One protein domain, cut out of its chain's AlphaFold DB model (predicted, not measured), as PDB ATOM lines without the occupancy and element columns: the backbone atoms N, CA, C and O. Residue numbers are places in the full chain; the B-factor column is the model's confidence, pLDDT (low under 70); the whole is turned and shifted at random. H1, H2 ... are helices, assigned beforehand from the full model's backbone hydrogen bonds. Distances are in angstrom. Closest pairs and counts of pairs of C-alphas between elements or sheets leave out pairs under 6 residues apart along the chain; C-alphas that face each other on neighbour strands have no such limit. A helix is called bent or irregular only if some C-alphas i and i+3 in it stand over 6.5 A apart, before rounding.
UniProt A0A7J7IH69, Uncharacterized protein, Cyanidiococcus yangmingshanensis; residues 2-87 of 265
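Overview. This is residues 2 to 87 of the 265 residues of an uncharacterized protein of Cyanidiococcus yangmingshanensis (UniProt A0A7J7IH69). Helix H3 runs through the middle of a rounded body, with H4 and H6 side by side with it on different sides. H1 crosses near the beginning of H3, H2 folds back on H1, and H5 packs loosely on residues 26 to 29 of H3. The printed part has 86 residues, with six named helices, H1 to H6 in chain order, and no named strand: all helix. It is compact, with a radius of gyration of the C-alphas of 11.8 A and spans of 31 by 26 by 24 A.

Arrangement. H1, residues 4 to 14, and H2, residues 16 to 22, form a helical hairpin at a steep tilt of 39 degrees; their closest C-alphas, Ala 12 and Leu 19, are 6.0 A apart. H3, residues 25 to 37, is the hub. It touches H1 with residues 27 to 31 alone, at a steep tilt of 58 degrees, the closest C-alphas being Trp 5 and Ile 27, 6.1 A. H4, residues 42 to 49, forms a helical hairpin with H3 at 26 degrees; the closest C-alphas are Ala 30 and Leu 48, 5.1 A. H5, residues 53 to 62, only just touches H3, with 3 pairs of C-alphas within 8 A, the closest Glu 26 and Val 56, 6.5 A. H5 and H4 touch only at the corner, and only just, with 3 pairs; the closest C-alphas are Leu 48 and Ala 55, 6.0 A. H6, residues 74 to 87, touches H3 the same way at a shallow tilt of 8 degrees; the closest C-alphas are Gln 36 and Ala 85, 5.4 A. H6 is apart from H1, H2, H4 and H5. Every O i to N i+4 pair is within hydrogen-bond range in H2, H5 and H6; H1 has 6 of 7, H3 8 of 9, and H4 1 of 4, beside 4 of 5 O i to N i+3 pairs.

Along the chain. H1 begins at C-alpha 4, (17.656, -3.751, -81.191), and is 16.0 A long. H2 measures 10.4 A, H4 10.7 A and H5 14.0 A. H3 measures 15.0 A and is irregular: C-alphas 34 and 37 are 7.0 A apart. H4 is neither bent nor irregular, but only just: C-alphas 44 and 47 are 6.3 A apart. H6, 20.0 A, ends at C-alpha 87, (-6.993, -3.701, -70.178).

Size, cuts and confidence. The C-alphas farthest apart, Ser 2 and Pro 67, are 32.9 A apart. The printed part has no cut. The link from H5 to H6, 11 residues, is long; the others are tight. Mean pLDDT of the printed part is 88.4, and residues 11 to 19 are under 70.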
ATOM      1  N   SER A   2      23.452   0.841 -81.559       70.94
ATOM      2  CA  SER A   2      22.149   0.964 -80.877       70.94
ATOM      3  C   SER A   2      21.548  -0.416 -80.614       70.94
ATOM      4  O   SER A   2      21.624  -1.278 -81.499       70.94
ATOM      5  N   ASN A   3      20.977  -0.621 -79.426       82.56
ATOM      6  CA  ASN A   3      20.330  -1.882 -79.058       82.56
ATOM      7  C   ASN A   3      19.121  -2.122 -80.000       82.56
ATOM      8  O   ASN A   3      18.412  -1.161 -80.320       82.56
ATOM      9  N   PRO A   4      18.883  -3.360 -80.486       79.69
ATOM     10  CA  PRO A   4      17.656  -3.751 -81.191       79.69
ATOM     11  C   PRO A   4      16.360  -3.158 -80.616       79.69
ATOM     12  O   PRO A   4      15.513  -2.705 -81.385       79.69
ATOM     13  N   TRP A   5      16.250  -3.091 -79.288       81.38
ATOM     14  CA  TRP A   5      15.154  -2.451 -78.563       81.38
ATOM     15  C   TRP A   5      14.948  -0.980 -78.953       81.38
ATOM     16  O   TRP A   5      13.850  -0.593 -79.337       81.38
ATOM     17  N   GLU A   6      16.000  -0.161 -78.918       77.38
ATOM     18  CA  GLU A   6      15.898   1.276 -79.208       77.38
ATOM     19  C   GLU A   6      15.451   1.510 -80.652       77.38
ATOM     20  O   GLU A   6      14.580   2.334 -80.919       77.38
ATOM     21  N   ARG A   7      16.011   0.744 -81.598       77.50
ATOM     22  CA  ARG A   7      15.609   0.825 -83.010       77.50
ATOM     23  C   ARG A   7      14.147   0.443 -83.196       77.50
ATOM     24  O   ARG A   7      13.447   1.093 -83.972       77.50
ATOM     25  N   PHE A   8      13.698  -0.594 -82.497       77.12
ATOM     26  CA  PHE A   8      12.307  -1.013 -82.521       77.12
ATOM     27  C   PHE A   8      11.389   0.059 -81.933       77.12
ATOM     28  O   PHE A   8      10.429   0.431 -82.596       77.12
ATOM     29  N   ALA A   9      11.708   0.607 -80.758       73.06
ATOM     30  CA  ALA A   9      10.897   1.624 -80.092       73.06
ATOM     31  C   ALA A   9      10.674   2.858 -80.981       73.06
ATOM     32  O   ALA A   9       9.536   3.287 -81.158       73.06
ATOM     33  N   TRP A  10      11.735   3.366 -81.618       72.69
ATOM     34  CA  TRP A  10      11.618   4.475 -82.569       72.69
ATOM     35  C   TRP A  10      10.761   4.118 -83.786       72.69
ATOM     36  O   TRP A  10       9.930   4.913 -84.207       72.69
ATOM     37  N   SER A  11      10.908   2.907 -84.325       65.25
ATOM     38  CA  SER A  11      10.164   2.491 -85.519       65.25
ATOM     39  C   SER A  11       8.687   2.187 -85.217       65.25
ATOM     40  O   SER A  11       7.810   2.455 -86.038       65.25
ATOM     41  N   ALA A  12       8.388   1.649 -84.032       66.88
ATOM     42  CA  ALA A  12       7.035   1.322 -83.592       66.88
ATOM     43  C   ALA A  12       6.165   2.572 -83.377       66.88
ATOM     44  O   ALA A  12       4.951   2.492 -83.547       66.88
ATOM     45  N   LEU A  13       6.768   3.723 -83.061       66.94
ATOM     46  CA  LEU A  13       6.056   5.003 -82.984       66.94
ATOM     47  C   LEU A  13       5.551   5.471 -84.361       66.94
ATOM     48  O   LEU A  13       4.446   6.005 -84.451       66.94
ATOM     49  N   ASP A  14       6.305   5.202 -85.431       58.03
ATOM     50  CA  ASP A  14       5.983   5.659 -86.790       58.03
ATOM     51  C   ASP A  14       5.093   4.676 -87.578       58.03
ATOM     52  O   ASP A  14       4.284   5.093 -88.412       58.03
ATOM     53  N   ALA A  15       5.207   3.364 -87.333       58.03
ATOM     54  CA  ALA A  15       4.436   2.332 -88.042       58.03
ATOM     55  C   ALA A  15       3.996   1.174 -87.116       58.03
ATOM     56  O   ALA A  15       4.439   0.029 -87.276       58.03
ATOM     57  N   PRO A  16       3.074   1.433 -86.167       61.34
ATOM     58  CA  PRO A  16       2.844   0.566 -85.011       61.34
ATOM     59  C   PRO A  16       2.331  -0.833 -85.355       61.34
ATOM     60  O   PRO A  16       2.714  -1.797 -84.710       61.34
ATOM     61  N   ARG A  17       1.482  -1.001 -86.375       56.97
ATOM     62  CA  ARG A  17       0.857  -2.316 -86.621       56.97
ATOM     63  C   ARG A  17       1.798  -3.347 -87.234       56.97
ATOM     64  O   ARG A  17       1.914  -4.450 -86.721       56.97
ATOM     65  N   VAL A  18       2.467  -2.990 -88.327       62.56
ATOM     66  CA  VAL A  18       3.260  -3.957 -89.104       62.56
ATOM     67  C   VAL A  18       4.536  -4.340 -88.359       62.56
ATOM     68  O   VAL A  18       4.954  -5.493 -88.393       62.56
ATOM     69  N   LEU A  19       5.141  -3.384 -87.650       66.19
ATOM     70  CA  LEU A  19       6.397  -3.619 -86.950       66.19
ATOM     71  C   LEU A  19       6.200  -4.380 -85.644       66.19
ATOM     72  O   LEU A  19       6.997  -5.268 -85.351       66.19
ATOM     73  N   VAL A  20       5.139  -4.083 -84.886       71.06
ATOM     74  CA  VAL A  20       4.872  -4.788 -83.626       71.06
ATOM     75  C   VAL A  20       4.559  -6.256 -83.889       71.06
ATOM     76  O   VAL A  20       5.079  -7.100 -83.175       71.06
ATOM     77  N   GLU A  21       3.803  -6.596 -84.934       75.19
ATOM     78  CA  GLU A  21       3.492  -8.001 -85.242       75.19
ATOM     79  C   GLU A  21       4.722  -8.803 -85.698       75.19
ATOM     80  O   GLU A  21       4.841  -9.981 -85.365       75.19
ATOM     81  N   GLN A  22       5.655  -8.168 -86.415       83.62
ATOM     82  CA  GLN A  22       6.834  -8.833 -86.987       83.62
ATOM     83  C   GLN A  22       8.050  -8.873 -86.055       83.62
ATOM     84  O   GLN A  22       9.010  -9.596 -86.331       83.62
ATOM     85  N   ALA A  23       8.049  -8.101 -84.969       88.00
ATOM     86  CA  ALA A  23       9.164  -8.094 -84.033       88.00
ATOM     87  C   ALA A  23       9.296  -9.430 -83.277       88.00
ATOM     88  O   ALA A  23       8.291 -10.090 -83.011       88.00
ATOM     89  N   PRO A  24      10.514  -9.823 -82.866       94.00
ATOM     90  CA  PRO A  24      10.709 -10.904 -81.904       94.00
ATOM     91  C   PRO A  24       9.887 -10.679 -80.631       94.00
ATOM     92  O   PRO A  24       9.760  -9.543 -80.162       94.00
ATOM     93  N   LEU A  25       9.328 -11.751 -80.069       94.50
ATOM     94  CA  LEU A  25       8.411 -11.670 -78.930       94.50
ATOM     95  C   LEU A  25       9.073 -11.028 -77.702       94.50
ATOM     96  O   LEU A  25       8.422 -10.278 -76.987       94.50
ATOM     97  N   GLU A  26      10.370 -11.243 -77.491       95.31
ATOM     98  CA  GLU A  26      11.146 -10.636 -76.405       95.31
ATOM     99  C   GLU A  26      11.143  -9.103 -76.490       95.31
ATOM    100  O   GLU A  26      10.948  -8.412 -75.491       95.31
ATOM    101  N   ILE A  27      11.297  -8.572 -77.706       94.06
ATOM    102  CA  ILE A  27      11.277  -7.129 -77.965       94.06
ATOM    103  C   ILE A  27       9.860  -6.581 -77.766       94.06
ATOM    104  O   ILE A  27       9.696  -5.509 -77.189       94.06
ATOM    105  N   GLN A  28       8.834  -7.327 -78.190       93.88
ATOM    106  CA  GLN A  28       7.435  -6.951 -77.955       93.88
ATOM    107  C   GLN A  28       7.092  -6.926 -76.461       93.88
ATOM    108  O   GLN A  28       6.416  -6.006 -76.012       93.88
ATOM    109  N   VAL A  29       7.573  -7.900 -75.682       96.12
ATOM    110  CA  VAL A  29       7.383  -7.954 -74.224       96.12
ATOM    111  C   VAL A  29       8.017  -6.736 -73.562       96.12
ATOM    112  O   VAL A  29       7.339  -6.040 -72.811       96.12
ATOM    113  N   ALA A  30       9.282  -6.440 -73.882       95.88
ATOM    114  CA  ALA A  30       9.959  -5.248 -73.374       95.88
ATOM    115  C   ALA A  30       9.192  -3.968 -73.743       95.88
ATOM    116  O   ALA A  30       9.064  -3.064 -72.919       95.88
ATOM    117  N   TRP A  31       8.621  -3.924 -74.952       94.75
ATOM    118  CA  TRP A  31       7.824  -2.792 -75.414       94.75
ATOM    119  C   TRP A  31       6.539  -2.579 -74.645       94.75
ATOM    120  O   TRP A  31       6.267  -1.473 -74.176       94.75
ATOM    121  N   LEU A  32       5.744  -3.637 -74.531       94.56
ATOM    122  CA  LEU A  32       4.473  -3.588 -73.831       94.56
ATOM    123  C   LEU A  32       4.688  -3.264 -72.357       94.56
ATOM    124  O   LEU A  32       3.899  -2.514 -71.791       94.56
ATOM    125  N   GLU A  33       5.767  -3.764 -71.757       96.44
ATOM    126  CA  GLU A  33       6.129  -3.459 -70.378       96.44
ATOM    127  C   GLU A  33       6.526  -1.994 -70.173       96.44
ATOM    128  O   GLU A  33       6.076  -1.371 -69.213       96.44
ATOM    129  N   ASP A  34       7.311  -1.412 -71.081       94.62
ATOM    130  CA  ASP A  34       7.750  -0.019 -70.952       94.62
ATOM    131  C   ASP A  34       6.622   0.992 -71.217       94.62
ATOM    132  O   ASP A  34       6.630   2.096 -70.674       94.62
ATOM    133  N   THR A  35       5.634   0.606 -72.029       92.50
ATOM    134  CA  THR A  35       4.558   1.501 -72.477       92.50
ATOM    135  C   THR A  35       3.267   1.334 -71.683       92.50
ATOM    136  O   THR A  35       2.794   2.298 -71.088       92.50
ATOM    137  N   GLN A  36       2.691   0.131 -71.679       93.31
ATOM    138  CA  GLN A  36       1.320  -0.103 -71.219       93.31
ATOM    139  C   GLN A  36       1.274  -0.869 -69.898       93.31
ATOM    140  O   GLN A  36       0.654  -0.413 -68.942       93.31
ATOM    141  N   LEU A  37       1.942  -2.022 -69.822       95.50
ATOM    142  CA  LEU A  37       1.778  -2.966 -68.714       95.50
ATOM    143  C   LEU A  37       2.409  -2.461 -67.411       95.50
ATOM    144  O   LEU A  37       1.770  -2.571 -66.364       95.50
ATOM    145  N   ARG A  38       3.633  -1.912 -67.471       95.94
ATOM    146  CA  ARG A  38       4.342  -1.240 -66.365       95.94
ATOM    147  C   ARG A  38       4.312  -2.016 -65.032       95.94
ATOM    148  O   ARG A  38       4.187  -1.415 -63.966       95.94
ATOM    149  N   ARG A  39       4.404  -3.352 -65.082       95.81
ATOM    150  CA  ARG A  39       4.306  -4.258 -63.917       95.81
ATOM    151  C   ARG A  39       5.618  -4.429 -63.154       95.81
ATOM    152  O   ARG A  39       5.591  -4.787 -61.979       95.81
ATOM    153  N   TRP A  40       6.752  -4.232 -63.810       96.81
ATOM    154  CA  TRP A  40       8.088  -4.280 -63.226       96.81
ATOM    155  C   TRP A  40       8.639  -2.876 -63.004       96.81
ATOM    156  O   TRP A  40       8.354  -1.941 -63.756       96.81
ATOM    157  N   GLU A  41       9.480  -2.749 -61.979       96.69
ATOM    158  CA  GLU A  41      10.256  -1.536 -61.724       96.69
ATOM    159  C   GLU A  41      11.195  -1.226 -62.904       96.69
ATOM    160  O   GLU A  41      11.704  -2.165 -63.529       96.69
ATOM    161  N   PRO A  42      11.476   0.056 -63.206       94.38
ATOM    162  CA  PRO A  42      12.280   0.455 -64.363       94.38
ATOM    163  C   PRO A  42      13.628  -0.271 -64.482       94.38
ATOM    164  O   PRO A  42      13.992  -0.699 -65.577       94.38
ATOM    165  N   ASP A  43      14.324  -0.493 -63.364       95.31
ATOM    166  CA  ASP A  43      15.632  -1.163 -63.342       95.31
ATOM    167  C   ASP A  43      15.542  -2.643 -63.751       95.31
ATOM    168  O   ASP A  43      16.428  -3.170 -64.425       95.31
ATOM    169  N   ALA A  44      14.443  -3.318 -63.401       93.69
ATOM    170  CA  ALA A  44      14.213  -4.714 -63.773       93.69
ATOM    171  C   ALA A  44      13.896  -4.876 -65.272       93.69
ATOM    172  O   ALA A  44      14.083  -5.958 -65.834       93.69
ATOM    173  N   ARG A  45      13.461  -3.803 -65.951       95.62
ATOM    174  CA  ARG A  45      13.138  -3.820 -67.389       95.62
ATOM    175  C   ARG A  45      14.378  -3.863 -68.275       95.62
ATOM    176  O   ARG A  45      14.271  -4.276 -69.427       95.62
ATOM    177  N   GLU A  46      15.551  -3.482 -67.773       95.94
ATOM    178  CA  GLU A  46      16.781  -3.480 -68.575       95.94
ATOM    179  C   GLU A  46      17.150  -4.880 -69.082       95.94
ATOM    180  O   GLU A  46      17.568  -5.030 -70.230       95.94
ATOM    181  N   ALA A  47      16.894  -5.925 -68.288       96.19
ATOM    182  CA  ALA A  47      17.082  -7.306 -68.729       96.19
ATOM    183  C   ALA A  47      16.132  -7.683 -69.886       96.19
ATOM    184  O   ALA A  47      16.547  -8.331 -70.848       96.19
ATOM    185  N   LEU A  48      14.880  -7.205 -69.854       96.19
ATOM    186  CA  LEU A  48      13.917  -7.408 -70.946       96.19
ATOM    187  C   LEU A  48      14.359  -6.679 -72.221       96.19
ATOM    188  O   LEU A  48      14.342  -7.260 -73.303       96.19
ATOM    189  N   LYS A  49      14.829  -5.431 -72.099       94.75
ATOM    190  CA  LYS A  49      15.331  -4.626 -73.229       94.75
ATOM    191  C   LYS A  49      16.586  -5.217 -73.876       94.75
ATOM    192  O   LYS A  49      16.863  -4.942 -75.042       94.75
ATOM    193  N   GLN A  50      17.361  -6.011 -73.140       94.69
ATOM    194  CA  GLN A  50      18.510  -6.751 -73.673       94.69
ATOM    195  C   GLN A  50      18.108  -8.038 -74.407       94.69
ATOM    196  O   GLN A  50      18.961  -8.671 -75.029       94.69
ATOM    197  N   GLY A  51      16.825  -8.414 -74.375       94.06
ATOM    198  CA  GLY A  51      16.332  -9.654 -74.966       94.06
ATOM    199  C   GLY A  51      16.721 -10.897 -74.162       94.06
ATOM    200  O   GLY A  51      16.833 -11.978 -74.740       94.06
ATOM    201  N   ASP A  52      16.955 -10.766 -72.850       96.56
ATOM    202  CA  ASP A  52      17.253 -11.916 -71.997       96.56
ATOM    203  C   ASP A  52      16.012 -12.810 -71.847       96.56
ATOM    204  O   ASP A  52      15.035 -12.471 -71.173       96.56
ATOM    205  N   GLN A  53      16.063 -13.997 -72.451       96.31
ATOM    206  CA  GLN A  53      14.969 -14.963 -72.403       96.31
ATOM    207  C   GLN A  53      14.666 -15.463 -70.987       96.31
ATOM    208  O   GLN A  53      13.522 -15.824 -70.700       96.31
ATOM    209  N   ALA A  54      15.655 -15.517 -70.090       96.94
ATOM    210  CA  ALA A  54      15.411 -15.910 -68.704       96.94
ATOM    211  C   ALA A  54      14.557 -14.853 -67.990       96.94
ATOM    212  O   ALA A  54      13.578 -15.203 -67.324       96.94
ATOM    213  N   ALA A  55      14.870 -13.573 -68.210       97.00
ATOM    214  CA  ALA A  55      14.085 -12.455 -67.704       97.00
ATOM    215  C   ALA A  55      12.669 -12.435 -68.297       97.00
ATOM    216  O   ALA A  55      11.708 -12.281 -67.550       97.00
ATOM    217  N   VAL A  56      12.515 -12.678 -69.605       97.38
ATOM    218  CA  VAL A  56      11.191 -12.746 -70.254       97.38
ATOM    219  C   VAL A  56      10.337 -13.866 -69.655       97.38
ATOM    220  O   VAL A  56       9.183 -13.632 -69.302       97.38
ATOM    221  N   ARG A  57      10.889 -15.072 -69.466       97.44
ATOM    222  CA  ARG A  57      10.145 -16.185 -68.846       97.44
ATOM    223  C   ARG A  57       9.758 -15.879 -67.394       97.44
ATOM    224  O   ARG A  57       8.638 -16.190 -66.994       97.44
ATOM    225  N   ALA A  58      10.653 -15.261 -66.619       97.50
ATOM    226  CA  ALA A  58      10.358 -14.837 -65.250       97.50
ATOM    227  C   ALA A  58       9.256 -13.766 -65.216       97.50
ATOM    228  O   ALA A  58       8.296 -13.905 -64.467       97.50
ATOM    229  N   TYR A  59       9.334 -12.757 -66.085       97.75
ATOM    230  CA  TYR A  59       8.320 -11.711 -66.224       97.75
ATOM    231  C   TYR A  59       6.938 -12.283 -66.548       97.75
ATOM    232  O   TYR A  59       5.957 -11.989 -65.861       97.75
ATOM    233  N   LEU A  60       6.868 -13.153 -67.560       97.25
ATOM    234  CA  LEU A  60       5.617 -13.771 -67.985       97.25
ATOM    235  C   LEU A  60       4.989 -14.610 -66.873       97.25
ATOM    236  O   LEU A  60       3.776 -14.561 -66.708       97.25
ATOM    237  N   ARG A  61       5.790 -15.339 -66.093       97.06
ATOM    238  CA  ARG A  61       5.293 -16.169 -64.989       97.06
ATOM    239  C   ARG A  61       4.895 -15.340 -63.767       97.06
ATOM    240  O   ARG A  61       3.810 -15.540 -63.232       97.06
ATOM    241  N   ASP A  62       5.770 -14.445 -63.325       96.50
ATOM    242  CA  ASP A  62       5.688 -13.849 -61.990       96.50
ATOM    243  C   ASP A  62       4.859 -12.556 -61.986       96.50
ATOM    244  O   ASP A  62       4.080 -12.332 -61.061       96.50
ATOM    245  N   ALA A  63       4.980 -11.719 -63.024       94.94
ATOM    246  CA  ALA A  63       4.292 -10.427 -63.090       94.94
ATOM    247  C   ALA A  63       2.985 -10.476 -63.884       94.94
ATOM    248  O   ALA A  63       1.972  -9.946 -63.433       94.94
ATOM    249  N   VAL A  64       2.999 -11.104 -65.064       95.38
ATOM    250  CA  VAL A  64       1.814 -11.156 -65.944       95.38
ATOM    251  C   VAL A  64       0.954 -12.395 -65.679       95.38
ATOM    252  O   VAL A  64      -0.217 -12.415 -66.047       95.38
ATOM    253  N   GLN A  65       1.518 -13.427 -65.038       96.69
ATOM    254  CA  GLN A  65       0.856 -14.717 -64.798       96.69
ATOM    255  C   GLN A  65       0.320 -15.345 -66.096       96.69
ATOM    256  O   GLN A  65      -0.791 -15.870 -66.160       96.69
ATOM    257  N   CYS A  66       1.122 -15.267 -67.161       96.12
ATOM    258  CA  CYS A  66       0.772 -15.772 -68.477       96.12
ATOM    259  C   CYS A  66       0.539 -17.292 -68.430       96.12
ATOM    260  O   CYS A  66       1.428 -18.038 -68.008       96.12
ATOM    261  N   PRO A  67      -0.630 -17.774 -68.884       96.00
ATOM    262  CA  PRO A  67      -0.965 -19.191 -68.838       96.00
ATOM    263  C   PRO A  67      -0.298 -20.032 -69.935       96.00
ATOM    264  O   PRO A  67      -0.389 -21.259 -69.871       96.00
ATOM    265  N   TYR A  68       0.293 -19.388 -70.942       95.50
ATOM    266  CA  TYR A  68       0.841 -20.019 -72.140       95.50
ATOM    267  C   TYR A  68       2.360 -20.151 -72.052       95.50
ATOM    268  O   TYR A  68       3.045 -19.339 -71.425       95.50
ATOM    269  N   SER A  69       2.898 -21.176 -72.708       95.19
ATOM    270  CA  SER A  69       4.343 -21.391 -72.751       95.19
ATOM    271  C   SER A  69       4.993 -20.488 -73.798       95.19
ATOM    272  O   SER A  69       4.638 -20.546 -74.973       95.19
ATOM    273  N   PHE A  70       5.991 -19.704 -73.381       94.56
ATOM    274  CA  PHE A  70       6.762 -18.819 -74.263       94.56
ATOM    275  C   PHE A  70       7.374 -19.554 -75.463       94.56
ATOM    276  O   PHE A  70       7.311 -19.064 -76.586       94.56
ATOM    277  N   ASP A  71       7.932 -20.744 -75.226       95.25
ATOM    278  CA  ASP A  71       8.657 -21.501 -76.248       95.25
ATOM    279  C   ASP A  71       7.725 -22.318 -77.156       95.25
ATOM    280  O   ASP A  71       8.037 -22.544 -78.324       95.25
ATOM    281  N   ALA A  72       6.586 -22.782 -76.631       95.69
ATOM    282  CA  ALA A  72       5.670 -23.640 -77.384       95.69
ATOM    283  C   ALA A  72       4.585 -22.852 -78.131       95.69
ATOM    284  O   ALA A  72       4.141 -23.285 -79.194       95.69
ATOM    285  N   GLU A  73       4.144 -21.716 -77.584       94.81
ATOM    286  CA  GLU A  73       2.945 -21.001 -78.035       94.81
ATOM    287  C   GLU A  73       3.158 -19.471 -78.089       94.81
ATOM    288  O   GLU A  73       2.397 -18.709 -77.480       94.81
ATOM    289  N   PRO A  74       4.168 -18.974 -78.830       94.56
ATOM    290  CA  PRO A  74       4.524 -17.553 -78.834       94.56
ATOM    291  C   PRO A  74       3.388 -16.643 -79.329       94.56
ATOM    292  O   PRO A  74       3.234 -15.522 -78.841       94.56
ATOM    293  N   ASP A  75       2.553 -17.120 -80.256       89.12
ATOM    294  CA  ASP A  75       1.416 -16.347 -80.769       89.12
ATOM    295  C   ASP A  75       0.303 -16.179 -79.725       89.12
ATOM    296  O   ASP A  75      -0.280 -15.098 -79.619       89.12
ATOM    297  N   LEU A  76       0.045 -17.205 -78.904       87.88
ATOM    298  CA  LEU A  76      -0.926 -17.112 -77.806       87.88
ATOM    299  C   LEU A  76      -0.412 -16.195 -76.697       87.88
ATOM    300  O   LEU A  76      -1.171 -15.377 -76.179       87.88
ATOM    301  N   VAL A  77       0.888 -16.263 -76.386       95.25
ATOM    302  CA  VAL A  77       1.533 -15.321 -75.460       95.25
ATOM    303  C   VAL A  77       1.384 -13.886 -75.965       95.25
ATOM    304  O   VAL A  77       0.988 -13.010 -75.198       95.25
ATOM    305  N   ARG A  78       1.631 -13.636 -77.257       93.50
ATOM    306  CA  ARG A  78       1.445 -12.310 -77.865       93.50
ATOM    307  C   ARG A  78       0.007 -11.822 -77.719       93.50
ATOM    308  O   ARG A  78      -0.214 -10.703 -77.260       93.50
ATOM    309  N   GLN A  79      -0.968 -12.646 -78.096       87.00
ATOM    310  CA  GLN A  79      -2.380 -12.281 -78.014       87.00
ATOM    311  C   GLN A  79      -2.803 -11.973 -76.570       87.00
ATOM    312  O   GLN A  79      -3.489 -10.979 -76.328       87.00
ATOM    313  N   PHE A  80      -2.346 -12.782 -75.613       91.81
ATOM    314  CA  PHE A  80      -2.593 -12.572 -74.190       91.81
ATOM    315  C   PHE A  80      -2.019 -11.239 -73.694       91.81
ATOM    316  O   PHE A  80      -2.731 -10.454 -73.067       91.81
ATOM    317  N   LEU A  81      -0.758 -10.942 -74.022       93.62
ATOM    318  CA  LEU A  81      -0.106  -9.690 -73.630       93.62
ATOM    319  C   LEU A  81      -0.788  -8.461 -74.231       93.62
ATOM    320  O   LEU A  81      -0.961  -7.462 -73.538       93.62
ATOM    321  N   LEU A  82      -1.209  -8.537 -75.497       88.38
ATOM    322  CA  LEU A  82      -1.961  -7.460 -76.139       88.38
ATOM    323  C   LEU A  82      -3.310  -7.230 -75.453       88.38
ATOM    324  O   LEU A  82      -3.677  -6.080 -75.224       88.38
ATOM    325  N   SER A  83      -4.015  -8.297 -75.067       85.19
ATOM    326  CA  SER A  83      -5.251  -8.179 -74.284       85.19
ATOM    327  C   SER A  83      -4.999  -7.463 -72.955       85.19
ATOM    328  O   SER A  83      -5.697  -6.505 -72.627       85.19
ATOM    329  N   LYS A  84      -3.943  -7.851 -72.225       90.31
ATOM    330  CA  LYS A  84      -3.561  -7.198 -70.963       90.31
ATOM    331  C   LYS A  84      -3.137  -5.746 -71.132       90.31
ATOM    332  O   LYS A  84      -3.450  -4.925 -70.276       90.31
ATOM    333  N   ALA A  85      -2.467  -5.412 -72.229       89.06
ATOM    334  CA  ALA A  85      -2.094  -4.035 -72.523       89.06
ATOM    335  C   ALA A  85      -3.329  -3.160 -72.778       89.06
ATOM    336  O   ALA A  85      -3.388  -2.042 -72.278       89.06
ATOM    337  N   VAL A  86      -4.334  -3.681 -73.492       84.31
ATOM    338  CA  VAL A  86      -5.617  -2.990 -73.702       84.31
ATOM    339  C   VAL A  86      -6.369  -2.802 -72.383       84.31
ATOM    340  O   VAL A  86      -6.881  -1.714 -72.137       84.31
ATOM    341  N   GLU A  87      -6.406  -3.823 -71.521       83.75
ATOM    342  CA  GLU A  87      -6.993  -3.701 -70.178       83.75
ATOM    343  C   GLU A  87      -6.314  -2.589 -69.362       83.75
ATOM    344  O   GLU A  87      -7.004  -1.772 -68.758       83.75
TER     345      GLU A  87